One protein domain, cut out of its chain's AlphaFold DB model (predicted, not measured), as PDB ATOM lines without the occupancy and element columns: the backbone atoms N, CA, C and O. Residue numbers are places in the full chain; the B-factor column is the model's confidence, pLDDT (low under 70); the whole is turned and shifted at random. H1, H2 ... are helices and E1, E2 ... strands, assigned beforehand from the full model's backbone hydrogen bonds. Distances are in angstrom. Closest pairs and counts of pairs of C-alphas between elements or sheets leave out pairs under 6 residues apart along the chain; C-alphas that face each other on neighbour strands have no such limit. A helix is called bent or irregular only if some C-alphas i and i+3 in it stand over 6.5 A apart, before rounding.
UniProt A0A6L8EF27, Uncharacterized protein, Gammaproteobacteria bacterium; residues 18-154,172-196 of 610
ATOM      1  N   LEU A  18     -24.760 -15.288  24.818       85.31
ATOM      2  CA  LEU A  18     -23.682 -14.936  25.759       85.31
ATOM      3  C   LEU A  18     -24.203 -14.636  27.170       85.31
ATOM      4  O   LEU A  18     -23.492 -14.924  28.133       85.31
ATOM      5  N   LEU A  19     -25.430 -14.116  27.296       84.69
ATOM      6  CA  LEU A  19     -26.057 -13.857  28.596       84.69
ATOM      7  C   LEU A  19     -26.344 -15.153  29.359       84.69
ATOM      8  O   LEU A  19     -26.220 -15.165  30.575       84.69
ATOM      9  N   GLN A  20     -26.607 -16.270  28.672       82.69
ATOM     10  CA  GLN A  20     -26.906 -17.551  29.332       82.69
ATOM     11  C   GLN A  20     -25.754 -18.046  30.218       82.69
ATOM     12  O   GLN A  20     -25.973 -18.641  31.270       82.69
ATOM     13  N   ALA A  21     -24.504 -17.789  29.817       78.81
ATOM     14  CA  ALA A  21     -23.350 -18.132  30.649       78.81
ATOM     15  C   ALA A  21     -23.192 -17.192  31.856       78.81
ATOM     16  O   ALA A  21     -22.565 -17.575  32.843       78.81
ATOM     17  N   LEU A  22     -23.749 -15.980  31.778       86.81
ATOM     18  CA  LEU A  22     -23.749 -14.992  32.858       86.81
ATOM     19  C   LEU A  22     -24.923 -15.169  33.817       86.81
ATOM     20  O   LEU A  22     -24.760 -14.854  34.987       86.81
ATOM     21  N   ASP A  23     -26.037 -15.762  33.378       85.38
ATOM     22  CA  ASP A  23     -27.187 -16.102  34.235       85.38
ATOM     23  C   ASP A  23     -26.802 -17.052  35.396       85.38
ATOM     24  O   ASP A  23     -27.551 -17.228  36.354       85.38
ATOM     25  N   ARG A  24     -25.621 -17.683  35.323       84.25
ATOM     26  CA  ARG A  24     -25.048 -18.532  36.381       84.25
ATOM     27  C   ARG A  24     -24.117 -17.786  37.341       84.25
ATOM     28  O   ARG A  24     -23.619 -18.403  38.281       84.25
ATOM     29  N   LEU A  25     -23.856 -16.503  37.102       88.56
ATOM     30  CA  LEU A  25     -23.085 -15.640  37.988       88.56
ATOM     31  C   LEU A  25     -24.026 -14.856  38.901       88.56
ATOM     32  O   LEU A  25     -25.061 -14.356  38.468       88.56
ATOM     33  N   THR A  26     -23.636 -14.679  40.160       90.12
ATOM     34  CA  THR A  26     -24.262 -13.652  41.000       90.12
ATOM     35  C   THR A  26     -23.903 -12.259  40.476       90.12
ATOM     36  O   THR A  26     -22.893 -12.078  39.787       90.12
ATOM     37  N   LEU A  27     -24.692 -11.244  40.836       88.12
ATOM     38  CA  LEU A  27     -24.409  -9.856  40.452       88.12
ATOM     39  C   LEU A  27     -23.005  -9.409  40.900       88.12
ATOM     40  O   LEU A  27     -22.306  -8.724  40.155       88.12
ATOM     41  N   ASP A  28     -22.558  -9.855  42.076       91.75
ATOM     42  CA  ASP A  28     -21.218  -9.566  42.593       91.75
ATOM     43  C   ASP A  28     -20.120 -10.240  41.762       91.75
ATOM     44  O   ASP A  28     -19.120  -9.603  41.420       91.75
ATOM     45  N   GLN A  29     -20.320 -11.506  41.375       93.12
ATOM     46  CA  GLN A  29     -19.395 -12.232  40.500       93.12
ATOM     47  C   GLN A  29     -19.302 -11.569  39.123       93.12
ATOM     48  O   GLN A  29     -18.199 -11.351  38.616       93.12
ATOM     49  N   PHE A  30     -20.435 -11.181  38.533       94.38
ATOM     50  CA  PHE A  30     -20.436 -10.441  37.273       94.38
ATOM     51  C   PHE A  30     -19.771  -9.065  37.423       94.38
ATOM     52  O   PHE A  30     -18.965  -8.658  36.583       94.38
ATOM     53  N   GLY A  31     -20.012  -8.378  38.540       95.19
ATOM     54  CA  GLY A  31     -19.325  -7.139  38.874       95.19
ATOM     55  C   GLY A  31     -17.806  -7.305  38.957       95.19
ATOM     56  O   GLY A  31     -17.075  -6.429  38.491       95.19
ATOM     57  N   GLN A  32     -17.315  -8.425  39.490       95.62
ATOM     58  CA  GLN A  32     -15.884  -8.735  39.515       95.62
ATOM     59  C   GLN A  32     -15.326  -8.980  38.106       95.62
ATOM     60  O   GLN A  32     -14.273  -8.438  37.767       95.62
ATOM     61  N   VAL A  33     -16.052  -9.712  37.252       95.75
ATOM     62  CA  VAL A  33     -15.700  -9.907  35.829       95.75
ATOM     63  C   VAL A  33     -15.544  -8.557  35.118       95.75
ATOM     64  O   VAL A  33     -14.555  -8.329  34.410       95.75
ATOM     65  N   VAL A  34     -16.485  -7.635  35.343       96.88
ATOM     66  CA  VAL A  34     -16.444  -6.278  34.780       96.88
ATOM     67  C   VAL A  34     -15.242  -5.495  35.296       96.88
ATOM     68  O   VAL A  34     -14.509  -4.878  34.520       96.88
ATOM     69  N   GLU A  35     -15.010  -5.526  36.604       97.19
ATOM     70  CA  GLU A  35     -13.912  -4.805  37.236       97.19
ATOM     71  C   GLU A  35     -12.540  -5.285  36.742       97.19
ATOM     72  O   GLU A  35     -11.687  -4.462  36.393       97.19
ATOM     73  N   ASP A  36     -12.351  -6.599  36.624       96.75
ATOM     74  CA  ASP A  36     -11.132  -7.219  36.102       96.75
ATOM     75  C   ASP A  36     -10.885  -6.837  34.635       96.75
ATOM     76  O   ASP A  36      -9.756  -6.506  34.251       96.75
ATOM     77  N   ALA A  37     -11.936  -6.812  33.809       97.44
ATOM     78  CA  ALA A  37     -11.846  -6.368  32.420       97.44
ATOM     79  C   ALA A  37     -11.483  -4.876  32.310       97.44
ATOM     80  O   ALA A  37     -10.664  -4.486  31.472       97.44
ATOM     81  N   LEU A  38     -12.053  -4.027  33.171       97.94
ATOM     82  CA  LEU A  38     -11.789  -2.586  33.182       97.94
ATOM     83  C   LEU A  38     -10.378  -2.248  33.681       97.94
ATOM     84  O   LEU A  38      -9.753  -1.320  33.148       97.94
ATOM     85  N   LYS A  39      -9.865  -3.001  34.664       97.50
ATOM     86  CA  LYS A  39      -8.497  -2.881  35.201       97.50
ATOM     87  C   LYS A  39      -7.431  -3.500  34.295       97.50
ATOM     88  O   LYS A  39      -6.243  -3.250  34.511       97.50
ATOM     89  N   ALA A  40      -7.823  -4.271  33.281       97.12
ATOM     90  CA  ALA A  40      -6.883  -4.941  32.397       97.12
ATOM     91  C   ALA A  40      -5.883  -3.952  31.750       97.12
ATOM     92  O   ALA A  40      -6.261  -2.856  31.310       97.12
ATOM     93  N   PRO A  41      -4.588  -4.318  31.675       95.75
ATOM     94  CA  PRO A  41      -3.545  -3.404  31.237       95.75
ATOM     95  C   PRO A  41      -3.718  -3.018  29.764       95.75
ATOM     96  O   PRO A  41      -3.921  -3.857  28.890       95.75
ATOM     97  N   ARG A  42      -3.513  -1.734  29.446       95.81
ATOM     98  CA  ARG A  42      -3.530  -1.204  28.065       95.81
ATOM     99  C   ARG A  42      -2.262  -1.544  27.253       95.81
ATOM    100  O   ARG A  42      -1.909  -0.838  26.308       95.81
ATOM    101  N   LYS A  43      -1.542  -2.602  27.633       93.94
ATOM    102  CA  LYS A  43      -0.269  -3.042  27.039       93.94
ATOM    103  C   LYS A  43      -0.212  -4.569  26.943       93.94
ATOM    104  O   LYS A  43      -0.985  -5.262  27.594       93.94
ATOM    105  N   GLY A  44       0.723  -5.083  26.145       94.81
ATOM    106  CA  GLY A  44       0.933  -6.524  25.975       94.81
ATOM    107  C   GLY A  44      -0.212  -7.226  25.240       94.81
ATOM    108  O   GLY A  44      -0.919  -6.604  24.445       94.81
ATOM    109  N   ALA A  45      -0.393  -8.519  25.523       90.75
ATOM    110  CA  ALA A  45      -1.361  -9.387  24.846       90.75
ATOM    111  C   ALA A  45      -2.827  -8.936  25.011       90.75
ATOM    112  O   ALA A  45      -3.654  -9.188  24.139       90.75
ATOM    113  N   VAL A  46      -3.148  -8.206  26.087       96.12
ATOM    114  CA  VAL A  46      -4.515  -7.741  26.383       96.12
ATOM    115  C   VAL A  46      -4.852  -6.416  25.684       96.12
ATOM    116  O   VAL A  46      -6.019  -6.033  25.608       96.12
ATOM    117  N   LYS A  47      -3.857  -5.719  25.109       96.69
ATOM    118  CA  LYS A  47      -4.022  -4.373  24.532       96.69
ATOM    119  C   LYS A  47      -5.144  -4.302  23.495       96.69
ATOM    120  O   LYS A  47      -5.959  -3.388  23.563       96.69
ATOM    121  N   ALA A  48      -5.189  -5.244  22.553       96.50
ATOM    122  CA  ALA A  48      -6.181  -5.233  21.478       96.50
ATOM    123  C   ALA A  48      -7.609  -5.455  22.011       96.50
ATOM    124  O   ALA A  48      -8.529  -4.734  21.628       96.50
ATOM    125  N   ALA A  49      -7.786  -6.398  22.945       96.38
ATOM    126  CA  ALA A  49      -9.076  -6.632  23.591       96.38
ATOM    127  C   ALA A  49      -9.517  -5.402  24.397       96.38
ATOM    128  O   ALA A  49     -10.625  -4.903  24.207       96.38
ATOM    129  N   ARG A  50      -8.604  -4.817  25.186       97.81
ATOM    130  CA  ARG A  50      -8.893  -3.613  25.971       97.81
ATOM    131  C   ARG A  50      -9.255  -2.410  25.101       97.81
ATOM    132  O   ARG A  50     -10.156  -1.667  25.468       97.81
ATOM    133  N   GLN A  51      -8.600  -2.232  23.951       97.69
ATOM    134  CA  GLN A  51      -8.957  -1.197  22.971       97.69
ATOM    135  C   GLN A  51     -10.357  -1.415  22.388       97.69
ATOM    136  O   GLN A  51     -11.085  -0.445  22.196       97.69
ATOM    137  N   SER A  52     -10.748  -2.670  22.144       96.56
ATOM    138  CA  SER A  52     -12.109  -3.005  21.714       96.56
ATOM    139  C   SER A  52     -13.146  -2.654  22.783       96.56
ATOM    140  O   SER A  52     -14.191  -2.112  22.440       96.56
ATOM    141  N   LEU A  53     -12.854  -2.926  24.060       97.69
ATOM    142  CA  LEU A  53     -13.726  -2.551  25.177       97.69
ATOM    143  C   LEU A  53     -13.796  -1.028  25.356       97.69
ATOM    144  O   LEU A  53     -14.885  -0.486  25.474       97.69
ATOM    145  N   ASP A  54     -12.659  -0.324  25.299       98.00
ATOM    146  CA  ASP A  54     -12.627   1.146  25.348       98.00
ATOM    147  C   ASP A  54     -13.464   1.758  24.205       98.00
ATOM    148  O   ASP A  54     -14.207   2.711  24.429       98.00
ATOM    149  N   ALA A  55     -13.398   1.188  22.996       97.31
ATOM    150  CA  ALA A  55     -14.199   1.633  21.856       97.31
ATOM    151  C   ALA A  55     -15.697   1.323  22.010       97.31
ATOM    152  O   ALA A  55     -16.515   2.124  21.571       97.31
ATOM    153  N   ALA A  56     -16.062   0.185  22.611       96.62
ATOM    154  CA  ALA A  56     -17.458  -0.142  22.904       96.62
ATOM    155  C   ALA A  56     -18.044   0.805  23.965       96.62
ATOM    156  O   ALA A  56     -19.146   1.309  23.777       96.62
ATOM    157  N   ILE A  57     -17.272   1.119  25.013       97.38
ATOM    158  CA  ILE A  57     -17.635   2.099  26.048       97.38
ATOM    159  C   ILE A  57     -17.808   3.497  25.454       97.38
ATOM    160  O   ILE A  57     -18.820   4.139  25.698       97.38
ATOM    161  N   ASP A  58     -16.854   3.964  24.645       97.06
ATOM    162  CA  ASP A  58     -16.934   5.290  24.021       97.06
ATOM    163  C   ASP A  58     -18.081   5.414  22.998       97.06
ATOM    164  O   ASP A  58     -18.510   6.532  22.716       97.06
ATOM    165  N   ALA A  59     -18.542   4.298  22.418       95.44
ATOM    166  CA  ALA A  59     -19.626   4.262  21.434       95.44
ATOM    167  C   ALA A  59     -21.022   4.078  22.052       95.44
ATOM    168  O   ALA A  59     -22.010   4.209  21.335       95.44
ATOM    169  N   CYS A  60     -21.115   3.745  23.341       95.25
ATOM    170  CA  CYS A  60     -22.391   3.589  24.025       95.25
ATOM    171  C   CYS A  60     -22.905   4.957  24.494       95.25
ATOM    172  O   CYS A  60     -22.289   5.601  25.342       95.25
ATOM    173  N   GLU A  61     -24.047   5.384  23.955       94.19
ATOM    174  CA  GLU A  61     -24.668   6.673  24.292       94.19
ATOM    175  C   GLU A  61     -25.210   6.714  25.729       94.19
ATOM    176  O   GLU A  61     -25.324   7.788  26.308       94.19
ATOM    177  N   PHE A  62     -25.493   5.555  26.332       93.19
ATOM    178  CA  PHE A  62     -26.066   5.461  27.676       93.19
ATOM    179  C   PHE A  62     -25.032   5.522  28.806       93.19
ATOM    180  O   PHE A  62     -25.401   5.732  29.961       93.19
ATOM    181  N   ILE A  63     -23.737   5.368  28.504       95.44
ATOM    182  CA  ILE A  63     -22.675   5.460  29.513       95.44
ATOM    183  C   ILE A  63     -22.183   6.908  29.596       95.44
ATOM    184  O   ILE A  63     -21.190   7.307  28.979       95.44
ATOM    185  N   GLU A  64     -22.863   7.703  30.420       94.31
ATOM    186  CA  GLU A  64     -22.478   9.081  30.724       94.31
ATOM    187  C   GLU A  64     -21.775   9.183  32.085       94.31
ATOM    188  O   GLU A  64     -22.362   8.948  33.140       94.31
ATOM    189  N   ILE A  65     -20.498   9.583  32.083       96.75
ATOM    190  CA  ILE A  65     -19.730   9.797  33.316       96.75
ATOM    191  C   ILE A  65     -19.548  11.292  33.567       96.75
ATOM    192  O   ILE A  65     -18.914  12.006  32.785       96.75
ATOM    193  N   LYS A  66     -20.050  11.769  34.710       95.81
ATOM    194  CA  LYS A  66     -19.927  13.173  35.121       95.81
ATOM    195  C   LYS A  66     -18.458  13.618  35.140       95.81
ATOM    196  O   LYS A  66     -17.623  13.021  35.816       95.81
ATOM    197  N   GLY A  67     -18.160  14.703  34.424       95.00
ATOM    198  CA  GLY A  67     -16.812  15.277  34.327       95.00
ATOM    199  C   GLY A  67     -15.925  14.664  33.237       95.00
ATOM    200  O   GLY A  67     -14.785  15.098  33.076       95.00
ATOM    201  N   VAL A  68     -16.430  13.700  32.462       96.06
ATOM    202  CA  VAL A  68     -15.737  13.133  31.298       96.06
ATOM    203  C   VAL A  68     -16.371  13.668  30.016       96.06
ATOM    204  O   VAL A  68     -17.580  13.869  29.934       96.06
ATOM    205  N   ARG A  69     -15.545  13.947  29.001       94.75
ATOM    206  CA  ARG A  69     -16.025  14.453  27.708       94.75
ATOM    207  C   ARG A  69     -16.936  13.406  27.028       94.75
ATOM    208  O   ARG A  69     -16.551  12.234  27.011       94.75
ATOM    209  N   PRO A  70     -18.060  13.807  26.400       92.62
ATOM    210  CA  PRO A  70     -18.895  12.899  25.609       92.62
ATOM    211  C   PRO A  70     -18.086  12.123  24.560       92.62
ATOM    212  O   PRO A  70     -17.172  12.678  23.938       92.62
ATOM    213  N   GLY A  71     -18.381  10.829  24.403       92.56
ATOM    214  CA  GLY A  71     -17.651   9.918  23.511       92.56
ATOM    215  C   GLY A  71     -16.238   9.545  23.983       92.56
ATOM    216  O   GLY A  71     -15.426   9.066  23.188       92.56
ATOM    217  N   LYS A  72     -15.889   9.833  25.246       96.94
ATOM    218  CA  LYS A  72     -14.599   9.489  25.881       96.94
ATOM    219  C   LYS A  72     -14.786   8.836  27.257       96.94
ATOM    220  O   LYS A  72     -13.886   8.923  28.094       96.94
ATOM    221  N   ALA A  73     -15.934   8.198  27.498       96.81
ATOM    222  CA  ALA A  73     -16.274   7.556  28.768       96.81
ATOM    223  C   ALA A  73     -15.197   6.557  29.238       96.81
ATOM    224  O   ALA A  73     -14.889   6.506  30.426       96.81
ATOM    225  N   SER A  74     -14.502   5.875  28.321       97.00
ATOM    226  CA  SER A  74     -13.387   4.956  28.620       97.00
ATOM    227  C   SER A  74     -12.189   5.589  29.357       97.00
ATOM    228  O   SER A  74     -11.292   4.883  29.836       97.00
ATOM    229  N   LYS A  75     -12.122   6.924  29.443       97.25
ATOM    230  CA  LYS A  75     -11.109   7.655  30.223       97.25
ATOM    231  C   LYS A  75     -11.439   7.758  31.712       97.25
ATOM    232  O   LYS A  75     -10.541   8.112  32.475       97.25
ATOM    233  N   ALA A  76     -12.671   7.458  32.115       97.50
ATOM    234  CA  ALA A  76     -13.066   7.393  33.515       97.50
ATOM    235  C   ALA A  76     -12.312   6.286  34.273       97.50
ATOM    236  O   ALA A  76     -11.748   5.360  33.681       97.50
ATOM    237  N   SER A  77     -12.299   6.381  35.603       97.31
ATOM    238  CA  SER A  77     -11.728   5.322  36.440       97.31
ATOM    239  C   SER A  77     -12.581   4.041  36.372       97.31
ATOM    240  O   SER A  77     -13.798   4.135  36.200       97.31
ATOM    241  N   PRO A  78     -11.993   2.839  36.555       97.56
ATOM    242  CA  PRO A  78     -12.757   1.588  36.594       97.56
ATOM    243  C   PRO A  78     -13.926   1.610  37.587       97.56
ATOM    244  O   PRO A  78     -15.001   1.120  37.264       97.56
ATOM    245  N   ALA A  79     -13.749   2.243  38.752       96.81
ATOM    246  CA  ALA A  79     -14.797   2.373  39.765       96.81
ATOM    247  C   ALA A  79     -16.014   3.169  39.264       96.81
ATOM    248  O   ALA A  79     -17.146   2.813  39.569       96.81
ATOM    249  N   GLN A  80     -15.793   4.214  38.459       97.38
ATOM    250  CA  GLN A  80     -16.874   5.002  37.856       97.38
ATOM    251  C   GLN A  80     -17.566   4.267  36.701       97.38
ATOM    252  O   GLN A  80     -18.731   4.528  36.435       97.38
ATOM    253  N   LEU A  81     -16.852   3.375  36.007       97.62
ATOM    254  CA  LEU A  81     -17.375   2.630  34.859       97.62
ATOM    255  C   LEU A  81     -18.084   1.332  35.241       97.62
ATOM    256  O   LEU A  81     -18.908   0.865  34.464       97.62
ATOM    257  N   LYS A  82     -17.777   0.749  36.407       97.38
ATOM    258  CA  LYS A  82     -18.265  -0.579  36.807       97.38
ATOM    259  C   LYS A  82     -19.787  -0.695  36.708       97.38
ATOM    260  O   LYS A  82     -20.269  -1.543  35.970       97.38
ATOM    261  N   LEU A  83     -20.526   0.167  37.409       96.00
ATOM    262  CA  LEU A  83     -21.989   0.102  37.435       96.00
ATOM    263  C   LEU A  83     -22.625   0.410  36.061       96.00
ATOM    264  O   LEU A  83     -23.380  -0.434  35.592       96.00
ATOM    265  N   PRO A  84     -22.261   1.496  35.344       96.81
ATOM    266  CA  PRO A  84     -22.810   1.761  34.009       96.81
ATOM    267  C   PRO A  84     -22.547   0.651  32.986       96.81
ATOM    268  O   PRO A  84     -23.386   0.379  32.135       96.81
ATOM    269  N   VAL A  85     -21.384  -0.006  33.053       96.75
ATOM    270  CA  VAL A  85     -21.069  -1.131  32.160       96.75
ATOM    271  C   VAL A  85     -21.901  -2.366  32.508       96.75
ATOM    272  O   VAL A  85     -22.329  -3.058  31.589       96.75
ATOM    273  N   ILE A  86     -22.151  -2.640  33.796       94.69
ATOM    274  CA  ILE A  86     -23.056  -3.721  34.227       94.69
ATOM    275  C   ILE A  86     -24.468  -3.456  33.702       94.69
ATOM    276  O   ILE A  86     -25.023  -4.318  33.028       94.69
ATOM    277  N   GLU A  87     -25.006  -2.259  33.949       93.62
ATOM    278  CA  GLU A  87     -26.350  -1.863  33.506       93.62
ATOM    279  C   GLU A  87     -26.501  -1.961  31.983       93.62
ATOM    280  O   GLU A  87     -27.519  -2.430  31.486       93.62
ATOM    281  N   GLU A  88     -25.478  -1.561  31.227       94.12
ATOM    282  CA  GLU A  88     -25.512  -1.642  29.768       94.12
ATOM    283  C   GLU A  88     -25.368  -3.076  29.238       94.12
ATOM    284  O   GLU A  88     -25.924  -3.399  28.193       94.12
ATOM    285  N   CYS A  89     -24.636  -3.950  29.934       91.19
ATOM    286  CA  CYS A  89     -24.567  -5.366  29.563       91.19
ATOM    287  C   CYS A  89     -25.870  -6.113  29.878       91.19
ATOM    288  O   CYS A  89     -26.181  -7.080  29.186       91.19
ATOM    289  N   ASP A  90     -26.608  -5.672  30.901       85.38
ATOM    290  CA  ASP A  90     -27.916  -6.218  31.278       85.38
ATOM    291  C   ASP A  90     -29.032  -5.774  30.314       85.38
ATOM    292  O   ASP A  90     -30.013  -6.483  30.090       85.38
ATOM    293  N   ARG A  91     -28.858  -4.624  29.646       84.56
ATOM    294  CA  ARG A  91     -29.712  -4.211  28.526       84.56
ATOM    295  C   ARG A  91     -29.472  -5.145  27.338       84.56
ATOM    296  O   ARG A  91     -28.519  -4.974  26.580       84.56
ATOM    297  N   TYR A  92     -30.378  -6.113  27.191       65.88
ATOM    298  CA  TYR A  92     -30.387  -7.278  26.290       65.88
ATOM    299  C   TYR A  92     -29.850  -7.108  24.850       65.88
ATOM    300  O   TYR A  92     -29.485  -8.106  24.226       65.88
ATOM    301  N   ASP A  93     -29.732  -5.884  24.334       74.25
ATOM    302  CA  ASP A  93     -29.377  -5.598  22.944       74.25
ATOM    303  C   ASP A  93     -27.905  -5.202  22.723       74.25
ATOM    304  O   ASP A  93     -27.435  -5.216  21.581       74.25
ATOM    305  N   ASN A  94     -27.118  -4.884  23.764       88.94
ATOM    306  CA  ASN A  94     -25.733  -4.435  23.555       88.94
ATOM    307  C   ASN A  94     -24.715  -5.587  23.477       88.94
ATOM    308  O   ASN A  94     -23.735  -5.675  24.226       88.94
ATOM    309  N   VAL A  95     -24.921  -6.457  22.484       89.25
ATOM    310  CA  VAL A  95     -24.051  -7.598  22.153       89.25
ATOM    311  C   VAL A  95     -22.583  -7.185  22.034       89.25
ATOM    312  O   VAL A  95     -21.676  -7.886  22.488       89.25
ATOM    313  N   ARG A  96     -22.341  -6.017  21.432       92.81
ATOM    314  CA  ARG A  96     -20.998  -5.501  21.170       92.81
ATOM    315  C   ARG A  96     -20.256  -5.155  22.459       92.81
ATOM    316  O   ARG A  96     -19.065  -5.460  22.556       92.81
ATOM    317  N   MET A  97     -20.930  -4.525  23.425       95.50
ATOM    318  CA  MET A  97     -20.358  -4.228  24.739       95.50
ATOM    319  C   MET A  97     -20.017  -5.520  25.475       95.50
ATOM    320  O   MET A  97     -18.864  -5.715  25.865       95.50
ATOM    321  N   LEU A  98     -20.992  -6.424  25.591       95.19
ATOM    322  CA  LEU A  98     -20.829  -7.680  26.315       95.19
ATOM    323  C   LEU A  98     -19.717  -8.546  25.709       95.19
ATOM    324  O   LEU A  98     -18.830  -9.029  26.413       95.19
ATOM    325  N   GLY A  99     -19.699  -8.681  24.384       95.19
ATOM    326  CA  GLY A  99     -18.654  -9.406  23.672       95.19
ATOM    327  C   GLY A  99     -17.260  -8.808  23.892       95.19
ATOM    328  O   GLY A  99     -16.301  -9.540  24.152       95.19
ATOM    329  N   ALA A 100     -17.123  -7.478  23.842       96.69
ATOM    330  CA  ALA A 100     -15.850  -6.803  24.101       96.69
ATOM    331  C   ALA A 100     -15.389  -6.951  25.562       96.69
ATOM    332  O   ALA A 100     -14.189  -7.125  25.817       96.69
ATOM    333  N   LEU A 101     -16.333  -6.921  26.505       97.31
ATOM    334  CA  LEU A 101     -16.098  -7.126  27.930       97.31
ATOM    335  C   LEU A 101     -15.553  -8.532  28.199       97.31
ATOM    336  O   LEU A 101     -14.437  -8.668  28.701       97.31
ATOM    337  N   LEU A 102     -16.288  -9.569  27.788       96.69
ATOM    338  CA  LEU A 102     -15.919 -10.969  28.019       96.69
ATOM    339  C   LEU A 102     -14.621 -11.348  27.301       96.69
ATOM    340  O   LEU A 102     -13.795 -12.075  27.853       96.69
ATOM    341  N   ARG A 103     -14.376 -10.794  26.107       96.44
ATOM    342  CA  ARG A 103     -13.097 -10.953  25.399       96.44
ATOM    343  C   ARG A 103     -11.931 -10.353  26.187       96.44
ATOM    344  O   ARG A 103     -10.853 -10.945  26.228       96.44
ATOM    345  N   THR A 104     -12.128  -9.184  26.797       97.69
ATOM    346  CA  THR A 104     -11.099  -8.511  27.605       97.69
ATOM    347  C   THR A 104     -10.841  -9.256  28.907       97.69
ATOM    348  O   THR A 104      -9.681  -9.494  29.236       97.69
ATOM    349  N   TRP A 105     -11.901  -9.687  29.596       97.50
ATOM    350  CA  TRP A 105     -11.802 -10.513  30.799       97.50
ATOM    351  C   TRP A 105     -11.076 -11.839  30.521       97.50
ATOM    352  O   TRP A 105     -10.076 -12.166  31.159       97.50
ATOM    353  N   ARG A 106     -11.476 -12.567  29.474       96.56
ATOM    354  CA  ARG A 106     -10.798 -13.809  29.074       96.56
ATOM    355  C   ARG A 106      -9.313 -13.593  28.774       96.56
ATOM    356  O   ARG A 106      -8.493 -14.463  29.056       96.56
ATOM    357  N   ALA A 107      -8.958 -12.455  28.178       96.44
ATOM    358  CA  ALA A 107      -7.571 -12.116  27.882       96.44
ATOM    359  C   ALA A 107      -6.760 -11.733  29.132       96.44
ATOM    360  O   ALA A 107      -5.545 -11.913  29.117       96.44
ATOM    361  N   CYS A 108      -7.385 -11.214  30.198       96.56
ATOM    362  CA  CYS A 108      -6.680 -10.926  31.449       96.56
ATOM    363  C   CYS A 108      -6.490 -12.175  32.327       96.56
ATOM    364  O   CYS A 108      -5.497 -12.259  33.046       96.56
ATOM    365  N   LYS A 109      -7.364 -13.181  32.202       96.19
ATOM    366  CA  LYS A 109      -7.292 -14.470  32.916       96.19
ATOM    367  C   LYS A 109      -6.518 -15.545  32.133       96.19
ATOM    368  O   LYS A 109      -6.975 -16.679  32.001       96.19
ATOM    369  N   THR A 110      -5.340 -15.199  31.602       94.88
ATOM    370  CA  THR A 110      -4.514 -16.103  30.772       94.88
ATOM    371  C   THR A 110      -4.231 -17.467  31.420       94.88
ATOM    372  O   THR A 110      -4.463 -18.460  30.731       94.88
ATOM    373  N   PRO A 111      -3.819 -17.564  32.703       94.56
ATOM    374  CA  PRO A 111      -3.532 -18.863  33.320       94.56
ATOM    375  C   PRO A 111      -4.758 -19.785  33.358       94.56
ATOM    376  O   PRO A 111      -4.679 -20.939  32.946       94.56
ATOM    377  N   LEU A 112      -5.920 -19.258  33.764       94.69
ATOM    378  CA  LEU A 112      -7.172 -20.019  33.785       94.69
ATOM    379  C   LEU A 112      -7.600 -20.434  32.372       94.69
ATOM    380  O   LEU A 112      -8.024 -21.565  32.156       94.69
ATOM    381  N   ARG A 113      -7.452 -19.540  31.388       95.81
ATOM    382  CA  ARG A 113      -7.744 -19.841  29.982       95.81
ATOM    383  C   ARG A 113      -6.885 -20.993  29.461       95.81
ATOM    384  O   ARG A 113      -7.415 -21.876  28.800       95.81
ATOM    385  N   GLU A 114      -5.582 -20.967  29.728       95.25
ATOM    386  CA  GLU A 114      -4.644 -22.011  29.297       95.25
ATOM    387  C   GLU A 114      -4.938 -23.345  29.988       95.25
ATOM    388  O   GLU A 114      -4.985 -24.371  29.313       95.25
ATOM    389  N   LYS A 115      -5.261 -23.320  31.289       94.75
ATOM    390  CA  LYS A 115      -5.723 -24.494  32.045       94.75
ATOM    391  C   LYS A 115      -6.982 -25.114  31.427       94.75
ATOM    392  O   LYS A 115      -7.015 -26.313  31.164       94.75
ATOM    393  N   VAL A 116      -7.997 -24.300  31.131       95.81
ATOM    394  CA  VAL A 116      -9.239 -24.754  30.479       95.81
ATOM    395  C   VAL A 116      -8.974 -25.297  29.075       95.81
ATOM    396  O   VAL A 116      -9.530 -26.329  28.710       95.81
ATOM    397  N   SER A 117      -8.128 -24.634  28.282       96.31
ATOM    398  CA  SER A 117      -7.757 -25.115  26.947       96.31
ATOM    399  C   SER A 117      -7.070 -26.478  26.997       96.31
ATOM    400  O   SER A 117      -7.464 -27.364  26.246       96.31
ATOM    401  N   ALA A 118      -6.109 -26.666  27.907       95.75
ATOM    402  CA  ALA A 118      -5.424 -27.944  28.087       95.75
ATOM    403  C   ALA A 118      -6.384 -29.055  28.549       95.75
ATOM    404  O   ALA A 118      -6.311 -30.178  28.057       95.75
ATOM    405  N   HIS A 119      -7.323 -28.740  29.449       96.00
ATOM    406  CA  HIS A 119      -8.357 -29.683  29.890       96.00
ATOM    407  C   HIS A 119      -9.281 -30.119  28.752       96.00
ATOM    408  O   HIS A 119      -9.561 -31.306  28.601       96.00
ATOM    409  N   LEU A 120      -9.738 -29.173  27.926       96.50
ATOM    410  CA  LEU A 120     -10.575 -29.479  26.764       96.50
ATOM    411  C   LEU A 120      -9.823 -30.334  25.738       96.50
ATOM    412  O   LEU A 120     -10.386 -31.301  25.231       96.50
ATOM    413  N   GLU A 121      -8.548 -30.031  25.485       96.56
ATOM    414  CA  GLU A 121      -7.690 -30.830  24.607       96.56
ATOM    415  C   GLU A 121      -7.519 -32.263  25.136       96.56
ATOM    416  O   GLU A 121      -7.729 -33.218  24.388       96.56
ATOM    417  N   ALA A 122      -7.244 -32.429  26.433       96.44
ATOM    418  CA  ALA A 122      -7.142 -33.740  27.076       96.44
ATOM    419  C   ALA A 122      -8.461 -34.533  27.035       96.44
ATOM    420  O   ALA A 122      -8.444 -35.758  26.926       96.44
ATOM    421  N   ALA A 123      -9.605 -33.844  27.086       95.88
ATOM    422  CA  ALA A 123     -10.931 -34.443  26.952       95.88
ATOM    423  C   ALA A 123     -11.346 -34.723  25.490       95.88
ATOM    424  O   ALA A 123     -12.437 -35.246  25.265       95.88
ATOM    425  N   GLY A 124     -10.522 -34.370  24.495       96.62
ATOM    426  CA  GLY A 124     -10.853 -34.521  23.073       96.62
ATOM    427  C   GLY A 124     -11.919 -33.538  22.570       96.62
ATOM    428  O   GLY A 124     -12.576 -33.794  21.563       96.62
ATOM    429  N   ILE A 125     -12.111 -32.413  23.265       95.38
ATOM    430  CA  ILE A 125     -13.133 -31.408  22.960       95.38
ATOM    431  C   ILE A 125     -12.472 -30.216  22.271       95.38
ATOM    432  O   ILE A 125     -11.643 -29.511  22.848       95.38
ATOM    433  N   ALA A 126     -12.851 -29.957  21.019       92.38
ATOM    434  CA  ALA A 126     -12.287 -28.857  20.244       92.38
ATOM    435  C   ALA A 126     -12.645 -27.489  20.859       92.38
ATOM    436  O   ALA A 126     -13.817 -27.122  20.954       92.38
ATOM    437  N   ALA A 127     -11.635 -26.695  21.219       92.75
ATOM    438  CA  ALA A 127     -11.817 -25.335  21.723       92.75
ATOM    439  C   ALA A 127     -12.175 -24.366  20.579       92.75
ATOM    440  O   ALA A 127     -11.294 -23.765  19.959       92.75
ATOM    441  N   LYS A 128     -13.472 -24.208  20.283       92.12
ATOM    442  CA  LYS A 128     -13.949 -23.346  19.185       92.12
ATOM    443  C   LYS A 128     -14.008 -21.858  19.543       92.12
ATOM    444  O   LYS A 128     -14.040 -21.038  18.633       92.12
ATOM    445  N   SER A 129     -13.923 -21.504  20.831       93.12
ATOM    446  CA  SER A 129     -14.130 -20.150  21.367       93.12
ATOM    447  C   SER A 129     -15.539 -19.596  21.112       93.12
ATOM    448  O   SER A 129     -16.176 -19.908  20.118       93.12
ATOM    449  N   ALA A 130     -16.038 -18.733  21.997       91.50
ATOM    450  CA  ALA A 130     -17.262 -17.973  21.731       91.50
ATOM    451  C   ALA A 130     -17.052 -16.920  20.623       91.50
ATOM    452  O   ALA A 130     -15.963 -16.327  20.532       91.50
ATOM    453  N   ASP A 131     -18.094 -16.636  19.833       90.94
ATOM    454  CA  ASP A 131     -18.102 -15.530  18.873       90.94
ATOM    455  C   ASP A 131     -18.526 -14.236  19.575       90.94
ATOM    456  O   ASP A 131     -19.694 -13.858  19.654       90.94
ATOM    457  N   PHE A 132     -17.533 -13.520  20.095       91.19
ATOM    458  CA  PHE A 132     -17.747 -12.244  20.773       91.19
ATOM    459  C   PHE A 132     -18.210 -11.111  19.842       91.19
ATOM    460  O   PHE A 132     -18.536 -10.037  20.338       91.19
ATOM    461  N   LYS A 133     -18.112 -11.262  18.513       87.56
ATOM    462  CA  LYS A 133     -18.541 -10.213  17.575       87.56
ATOM    463  C   LYS A 133     -20.048 -10.284  17.372       87.56
ATOM    464  O   LYS A 133     -20.704  -9.250  17.423       87.56
ATOM    465  N   GLU A 134     -20.550 -11.494  17.177       84.56
ATOM    466  CA  GLU A 134     -21.958 -11.754  16.881       84.56
ATOM    467  C   GLU A 134     -22.776 -12.130  18.123       84.56
ATOM    468  O   GLU A 134     -23.997 -12.222  18.057       84.56
ATOM    469  N   GLY A 135     -22.127 -12.330  19.273       86.88
ATOM    470  CA  GLY A 135     -22.831 -12.555  20.530       86.88
ATOM    471  C   GLY A 135     -23.354 -13.962  20.714       86.88
ATOM    472  O   GLY A 135     -24.432 -14.128  21.283       86.88
ATOM    473  N   PHE A 136     -22.649 -14.984  20.223       88.19
ATOM    474  CA  PHE A 136     -23.166 -16.337  20.376       88.19
ATOM    475  C   PHE A 136     -22.142 -17.436  20.639       88.19
ATOM    476  O   PHE A 136     -20.942 -17.296  20.389       88.19
ATOM    477  N   TYR A 137     -22.661 -18.543  21.171       90.25
ATOM    478  CA  TYR A 137     -21.966 -19.818  21.310       90.25
ATOM    479  C   TYR A 137     -22.289 -20.735  20.124       90.25
ATOM    480  O   TYR A 137     -23.423 -20.796  19.656       90.25
ATOM    481  N   HIS A 138     -21.292 -21.465  19.624       86.44
ATOM    482  CA  HIS A 138     -21.428 -22.361  18.471       86.44
ATOM    483  C   HIS A 138     -22.155 -23.672  18.788       86.44
ATOM    484  O   HIS A 138     -22.518 -24.402  17.869       86.44
ATOM    485  N   SER A 139     -22.304 -24.013  20.067       90.75
ATOM    486  CA  SER A 139     -22.919 -25.266  20.512       90.75
ATOM    487  C   SER A 139     -23.463 -25.138  21.936       90.75
ATOM    488  O   SER A 139     -23.280 -24.105  22.580       90.75
ATOM    489  N   LEU A 140     -24.136 -26.183  22.417       90.62
ATOM    490  CA  LEU A 140     -24.643 -26.279  23.781       90.62
ATOM    491  C   LEU A 140     -23.957 -27.433  24.508       90.62
ATOM    492  O   LEU A 140     -23.766 -28.513  23.946       90.62
ATOM    493  N   TRP A 141     -23.626 -27.216  25.773       91.31
ATOM    494  CA  TRP A 141     -23.255 -28.275  26.692       91.31
ATOM    495  C   TRP A 141     -24.493 -28.926  27.293       91.31
ATOM    496  O   TRP A 141     -25.444 -28.242  27.668       91.31
ATOM    497  N   ARG A 142     -24.424 -30.237  27.539       88.06
ATOM    498  CA  ARG A 142     -25.273 -30.851  28.563       88.06
ATOM    499  C   ARG A 142     -24.841 -30.349  29.933       88.06
ATOM    500  O   ARG A 142     -23.650 -30.368  30.237       88.06
ATOM    501  N   THR A 143     -25.797 -29.920  30.753       86.88
ATOM    502  CA  THR A 143     -25.534 -29.342  32.083       86.88
ATOM    503  C   THR A 143     -24.676 -30.262  32.952       86.88
ATOM    504  O   THR A 143     -23.735 -29.804  33.590       86.88
ATOM    505  N   GLU A 144     -24.945 -31.567  32.919       87.06
ATOM    506  CA  GLU A 144     -24.198 -32.585  33.670       87.06
ATOM    507  C   GLU A 144     -22.747 -32.719  33.199       87.06
ATOM    508  O   GLU A 144     -21.833 -32.796  34.018       87.06
ATOM    509  N   ASP A 145     -22.521 -32.735  31.882       91.44
ATOM    510  CA  ASP A 145     -21.176 -32.838  31.312       91.44
ATOM    511  C   ASP A 145     -20.376 -31.568  31.609       91.44
ATOM    512  O   ASP A 145     -19.221 -31.637  32.026       91.44
ATOM    513  N   TRP A 146     -21.010 -30.404  31.469       93.94
ATOM    514  CA  TRP A 146     -20.405 -29.120  31.801       93.94
ATOM    515  C   TRP A 146     -19.972 -29.049  33.267       93.94
ATOM    516  O   TRP A 146     -18.801 -28.787  33.535       93.94
ATOM    517  N   GLU A 147     -20.868 -29.352  34.213       93.12
ATOM    518  CA  GLU A 147     -20.527 -29.371  35.643       93.12
ATOM    519  C   GLU A 147     -19.468 -30.438  35.961       93.12
ATOM    520  O   GLU A 147     -18.578 -30.187  36.772       93.12
ATOM    521  N   ARG A 148     -19.470 -31.592  35.274       94.75
ATOM    522  CA  ARG A 148     -18.403 -32.600  35.404       94.75
ATOM    523  C   ARG A 148     -17.041 -32.033  34.995       94.75
ATOM    524  O   ARG A 148     -16.055 -32.235  35.704       94.75
ATOM    525  N   HIS A 149     -16.967 -31.309  33.878       95.88
ATOM    526  CA  HIS A 149     -15.719 -30.679  33.441       95.88
ATOM    527  C   HIS A 149     -15.281 -29.549  34.377       95.88
ATOM    528  O   HIS A 149     -14.087 -29.431  34.642       95.88
ATOM    529  N   VAL A 150     -16.218 -28.759  34.909       94.62
ATOM    530  CA  VAL A 150     -15.932 -27.730  35.923       94.62
ATOM    531  C   VAL A 150     -15.362 -28.370  37.186       94.62
ATOM    532  O   VAL A 150     -14.298 -27.959  37.643       94.62
ATOM    533  N   ALA A 151     -16.005 -29.411  37.717       93.69
ATOM    534  CA  ALA A 151     -15.530 -30.126  38.899       93.69
ATOM    535  C   ALA A 151     -14.127 -30.717  38.685       93.69
ATOM    536  O   ALA A 151     -13.262 -30.585  39.547       93.69
ATOM    537  N   SER A 152     -13.869 -31.297  37.509       94.31
ATOM    538  CA  SER A 152     -12.545 -31.819  37.154       94.31
ATOM    539  C   SER A 152     -11.470 -30.729  37.094       94.31
ATOM    540  O   SER A 152     -10.336 -30.963  37.507       94.31
ATOM    541  N   LEU A 153     -11.805 -29.542  36.583       93.75
ATOM    542  CA  LEU A 153     -10.891 -28.400  36.534       93.75
ATOM    543  C   LEU A 153     -10.556 -27.880  37.934       93.75
ATOM    544  O   LEU A 153      -9.398 -27.546  38.194       93.75
ATOM    545  N   LEU A 154     -11.542 -27.849  38.831       92.50
ATOM    546  CA  LEU A 154     -11.362 -27.411  40.214       92.50
ATOM    547  C   LEU A 154     -10.537 -28.417  41.028       92.50
ATOM    548  O   LEU A 154      -9.582 -28.015  41.682       92.50
ATOM    549  N   ALA A 172     -14.778 -21.230  41.001       90.56
ATOM    550  CA  ALA A 172     -15.788 -22.075  40.363       90.56
ATOM    551  C   ALA A 172     -16.611 -21.314  39.314       90.56
ATOM    552  O   ALA A 172     -16.833 -21.808  38.208       90.56
ATOM    553  N   ALA A 173     -17.046 -20.097  39.641       91.75
ATOM    554  CA  ALA A 173     -17.821 -19.251  38.739       91.75
ATOM    555  C   ALA A 173     -16.980 -18.775  37.539       91.75
ATOM    556  O   ALA A 173     -17.427 -18.838  36.392       91.75
ATOM    557  N   GLU A 174     -15.727 -18.383  37.781       94.25
ATOM    558  CA  GLU A 174     -14.784 -18.027  36.721       94.25
ATOM    559  C   GLU A 174     -14.434 -19.234  35.846       94.25
ATOM    560  O   GLU A 174     -14.353 -19.096  34.625       94.25
ATOM    561  N   THR A 175     -14.280 -20.425  36.435       95.50
ATOM    562  CA  THR A 175     -14.041 -21.668  35.688       95.50
ATOM    563  C   THR A 175     -15.227 -22.007  34.792       95.50
ATOM    564  O   THR A 175     -15.021 -22.287  33.613       95.50
ATOM    565  N   ARG A 176     -16.463 -21.907  35.299       95.31
ATOM    566  CA  ARG A 176     -17.699 -22.070  34.512       95.31
ATOM    567  C   ARG A 176     -17.732 -21.131  33.312       95.31
ATOM    568  O   ARG A 176     -17.889 -21.583  32.177       95.31
ATOM    569  N   LEU A 177     -17.540 -19.833  33.551       95.88
ATOM    570  CA  LEU A 177     -17.546 -18.833  32.486       95.88
ATOM    571  C   LEU A 177     -16.415 -19.090  31.481       95.88
ATOM    572  O   LEU A 177     -16.650 -19.098  30.274       95.88
ATOM    573  N   MET A 178     -15.191 -19.338  31.955       97.25
ATOM    574  CA  MET A 178     -14.042 -19.599  31.089       97.25
ATOM    575  C   MET A 178     -14.245 -20.860  30.245       97.25
ATOM    576  O   MET A 178     -13.944 -20.835  29.052       97.25
ATOM    577  N   LEU A 179     -14.786 -21.934  30.827       96.44
ATOM    578  CA  LEU A 179     -15.105 -23.168  30.113       96.44
ATOM    579  C   LEU A 179     -16.044 -22.888  28.941       96.44
ATOM    580  O   LEU A 179     -15.741 -23.286  27.815       96.44
ATOM    581  N   SER A 180     -17.118 -22.129  29.163       96.12
ATOM    582  CA  SER A 180     -18.053 -21.745  28.100       96.12
ATOM    583  C   SER A 180     -17.383 -20.875  27.029       96.12
ATOM    584  O   SER A 180     -17.484 -21.145  25.831       96.12
ATOM    585  N   LEU A 181     -16.606 -19.866  27.441       96.50
ATOM    586  CA  LEU A 181     -15.929 -18.945  26.520       96.50
ATOM    587  C   LEU A 181     -14.830 -19.602  25.674       96.50
ATOM    588  O   LEU A 181     -14.586 -19.157  24.549       96.50
ATOM    589  N   VAL A 182     -14.128 -20.606  26.207       97.00
ATOM    590  CA  VAL A 182     -13.051 -21.322  25.502       97.00
ATOM    591  C   VAL A 182     -13.611 -22.448  24.638       97.00
ATOM    592  O   VAL A 182     -13.194 -22.572  23.485       97.00
ATOM    593  N   SER A 183     -14.568 -23.228  25.147       96.44
ATOM    594  CA  SER A 183     -15.230 -24.278  24.359       96.44
ATOM    595  C   SER A 183     -16.042 -23.696  23.201       96.44
ATOM    596  O   SER A 183     -16.116 -24.307  22.139       96.44
ATOM    597  N   GLY A 184     -16.589 -22.487  23.368       95.62
ATOM    598  CA  GLY A 184     -17.548 -21.929  22.421       95.62
ATOM    599  C   GLY A 184     -18.924 -22.573  22.554       95.62
ATOM    600  O   GLY A 184     -19.680 -22.579  21.584       95.62
ATOM    601  N   ALA A 185     -19.247 -23.108  23.731       93.94
ATOM    602  CA  ALA A 185     -20.537 -23.703  24.038       93.94
ATOM    603  C   ALA A 185     -21.129 -23.106  25.321       93.94
ATOM    604  O   ALA A 185     -20.413 -22.988  26.317       93.94
ATOM    605  N   SER A 186     -22.415 -22.737  25.324       91.88
ATOM    606  CA  SER A 186     -23.114 -22.362  26.564       91.88
ATOM    607  C   SER A 186     -23.600 -23.607  27.302       91.88
ATOM    608  O   SER A 186     -23.898 -24.614  26.661       91.88
ATOM    609  N   PRO A 187     -23.712 -23.572  28.640       88.94
ATOM    610  CA  PRO A 187     -24.527 -24.553  29.344       88.94
ATOM    611  C   PRO A 187     -25.951 -24.479  28.799       88.94
ATOM    612  O   PRO A 187     -26.517 -23.388  28.747       88.94
ATOM    613  N   ALA A 188     -26.518 -25.616  28.393       85.00
ATOM    614  CA  ALA A 188     -27.919 -25.647  28.010       85.00
ATOM    615  C   ALA A 188     -28.779 -25.110  29.160       85.00
ATOM    616  O   ALA A 188     -28.575 -25.447  30.335       85.00
ATOM    617  N   GLY A 189     -29.764 -24.285  28.815       77.00
ATOM    618  CA  GLY A 189     -30.867 -24.012  29.719       77.00
ATOM    619  C   GLY A 189     -31.531 -25.322  30.152       77.00
ATOM    620  O   GLY A 189     -31.418 -26.355  29.480       77.00
ATOM    621  N   LEU A 190     -32.273 -25.290  31.265       57.53
ATOM    622  CA  LEU A 190     -33.288 -26.328  31.468       57.53
ATOM    623  C   LEU A 190     -34.131 -26.403  30.163       57.53
ATOM    624  O   LEU A 190     -34.316 -25.392  29.494       57.53
ATOM    625  N   GLY A 191     -34.535 -27.596  29.721       57.69
ATOM    626  CA  GLY A 191     -35.419 -27.789  28.554       57.69
ATOM    627  C   GLY A 191     -34.881 -27.478  27.146       57.69
ATOM    628  O   GLY A 191     -35.416 -28.033  26.190       57.69
ATOM    629  N   GLU A 192     -33.801 -26.708  26.963       67.69
ATOM    630  CA  GLU A 192     -33.241 -26.441  25.616       67.69
ATOM    631  C   GLU A 192     -32.773 -27.726  24.911       67.69
ATOM    632  O   GLU A 192     -32.829 -27.838  23.688       67.69
ATOM    633  N   LEU A 193     -32.369 -28.735  25.686       57.16
ATOM    634  CA  LEU A 193     -32.005 -30.059  25.173       57.16
ATOM    635  C   LEU A 193     -33.207 -30.984  24.937       57.16
ATOM    636  O   LEU A 193     -33.045 -31.992  24.246       57.16
ATOM    637  N   SER A 194     -34.378 -30.689  25.521       55.22
ATOM    638  CA  SER A 194     -35.586 -31.511  25.372       55.22
ATOM    639  C   SER A 194     -36.481 -31.012  24.237       55.22
ATOM    640  O   SER A 194     -36.954 -31.825  23.455       55.22
ATOM    641  N   ALA A 195     -36.626 -29.694  24.057       48.22
ATOM    642  CA  ALA A 195     -37.431 -29.112  22.977       48.22
ATOM    643  C   ALA A 195     -36.923 -29.488  21.572       48.22
ATOM    644  O   ALA A 195     -37.709 -29.613  20.643       48.22
ATOM    645  N   ALA A 196     -35.620 -29.743  21.420       46.22
ATOM    646  CA  ALA A 196     -35.030 -30.223  20.169       46.22
ATOM    647  C   ALA A 196     -35.307 -31.714  19.865       46.22
ATOM    648  O   ALA A 196     -34.796 -32.224  18.871       46.22
TER     649      ALA A 196
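AT A GLANCE: This is residues 18 to 154 and 172 to 196 of the 610 residues of an uncharacterized protein of Gammaproteobacteria bacterium (UniProt A0A6L8EF27). Two groups of crossed helices stand end to end along the longest axis: H2, H3, H4 and H5 make one, and H6, H7 and H8 with the small strand pair E1 and E2 make the other. The short helix H1 lies where the groups meet and packs on H8, while a long loop, residues 60 to 77, makes one end of the domain. The printed part has 162 residues with nine named helices and two named strands, in the order H1 H2 H3 H4 H5 H6 E1 H7 H8 E2 H9; the sheet, E1 next to E2, is parallel and the class is mostly helix. It is compact, with a radius of gyration of the C-alphas of 16.0 A and spans of 49 by 36 by 26 A.

HOW THE PARTS SIT: E1, residues 139 to 141, and E2, residues 185 to 187, are parallel neighbours at 37 degrees, with N 141 and O 186 2.8 A apart and N 186 and O 139 3.2 A apart, within hydrogen-bond range. H8, residues 172 to 183, has its closest C-alpha to E2 at Ser 180, 5.3 A from Ser 186. H8 touches H7, residues 143 to 154, at a steep tilt of 67 degrees, only just short of perpendicular, opposite ways; the closest C-alphas, of Val 150 and Arg 176, are 6.1 A apart. H8 also touches H6, residues 110 to 122, at a steep tilt of 62 degrees, the same way, closest at the C-alphas of Val 116 and Leu 179, 6.1 A. With its residues 176 to 180 alone H8 touches H1, residues 18 to 22, closest at the C-alphas of Ala 21 and Leu 177, 6.1 A. H5, residues 95 to 108, is close to H8 but not clearly touching: the closest C-alphas, of Arg 106 and Met 178, are 6.9 A apart. H5 touches H3, residues 44 to 59, at a shallow tilt of 23 degrees, opposite ways, closest at the C-alphas of Ala 49 and Thr 104, 4.9 A. H2, residues 27 to 39, touches H5 with residues 33 to 37 alone, closest at the C-alphas of Ala 37 and Trp 105, 4.5 A. H2 touches H4, residues 78 to 90, at a steep tilt of 54 degrees, opposite ways, closest at the C-alphas of Leu 38 and Pro 78, 5.5 A. H4 and H5 touch only at the corner, closest at the C-alphas of Cys 89 and Leu 98, 5.5 A. H9, residues 192 to 195, touches no helix. Every O i to N i+4 pair is within hydrogen-bond range in H2, H5, H6, H7 and H8; H3 has 10 of 12, H4 7 of 9, and H1 0 of 1 but 2 of 2 O i to N i+3 pairs, while H9 is too short for an O i to N i+4 pair.

IN THESE COORDINATES: H1 begins at C-alpha 18, (-23.682, -14.936, 25.759). H3 is the longest helix, 23.7 A from first to last C-alpha, followed by H5 at 20.0 A, H6 at 18.2 A, H2 at 18.1 A and H4 at 17.9 A. H3 and H4 are irregular: C-alphas 45 and 48 are 7.2 A apart, and C-alphas 80 and 83 are 7.1 A apart. H9 ends at C-alpha 195, (-37.431, -29.112, 22.977).

THE WHOLE: The two C-alphas farthest apart, of Gly 67 and Gly 124, are 51.4 A apart. Residues 155 to 171 are not printed, and C-alphas 154 and 172 across that cut are 6.9 A apart. The links H3 to H4 and H6 to E1 are long. The mean pLDDT of the printed part is 91.8; residue 92 and residues 190 to 196 are under 70.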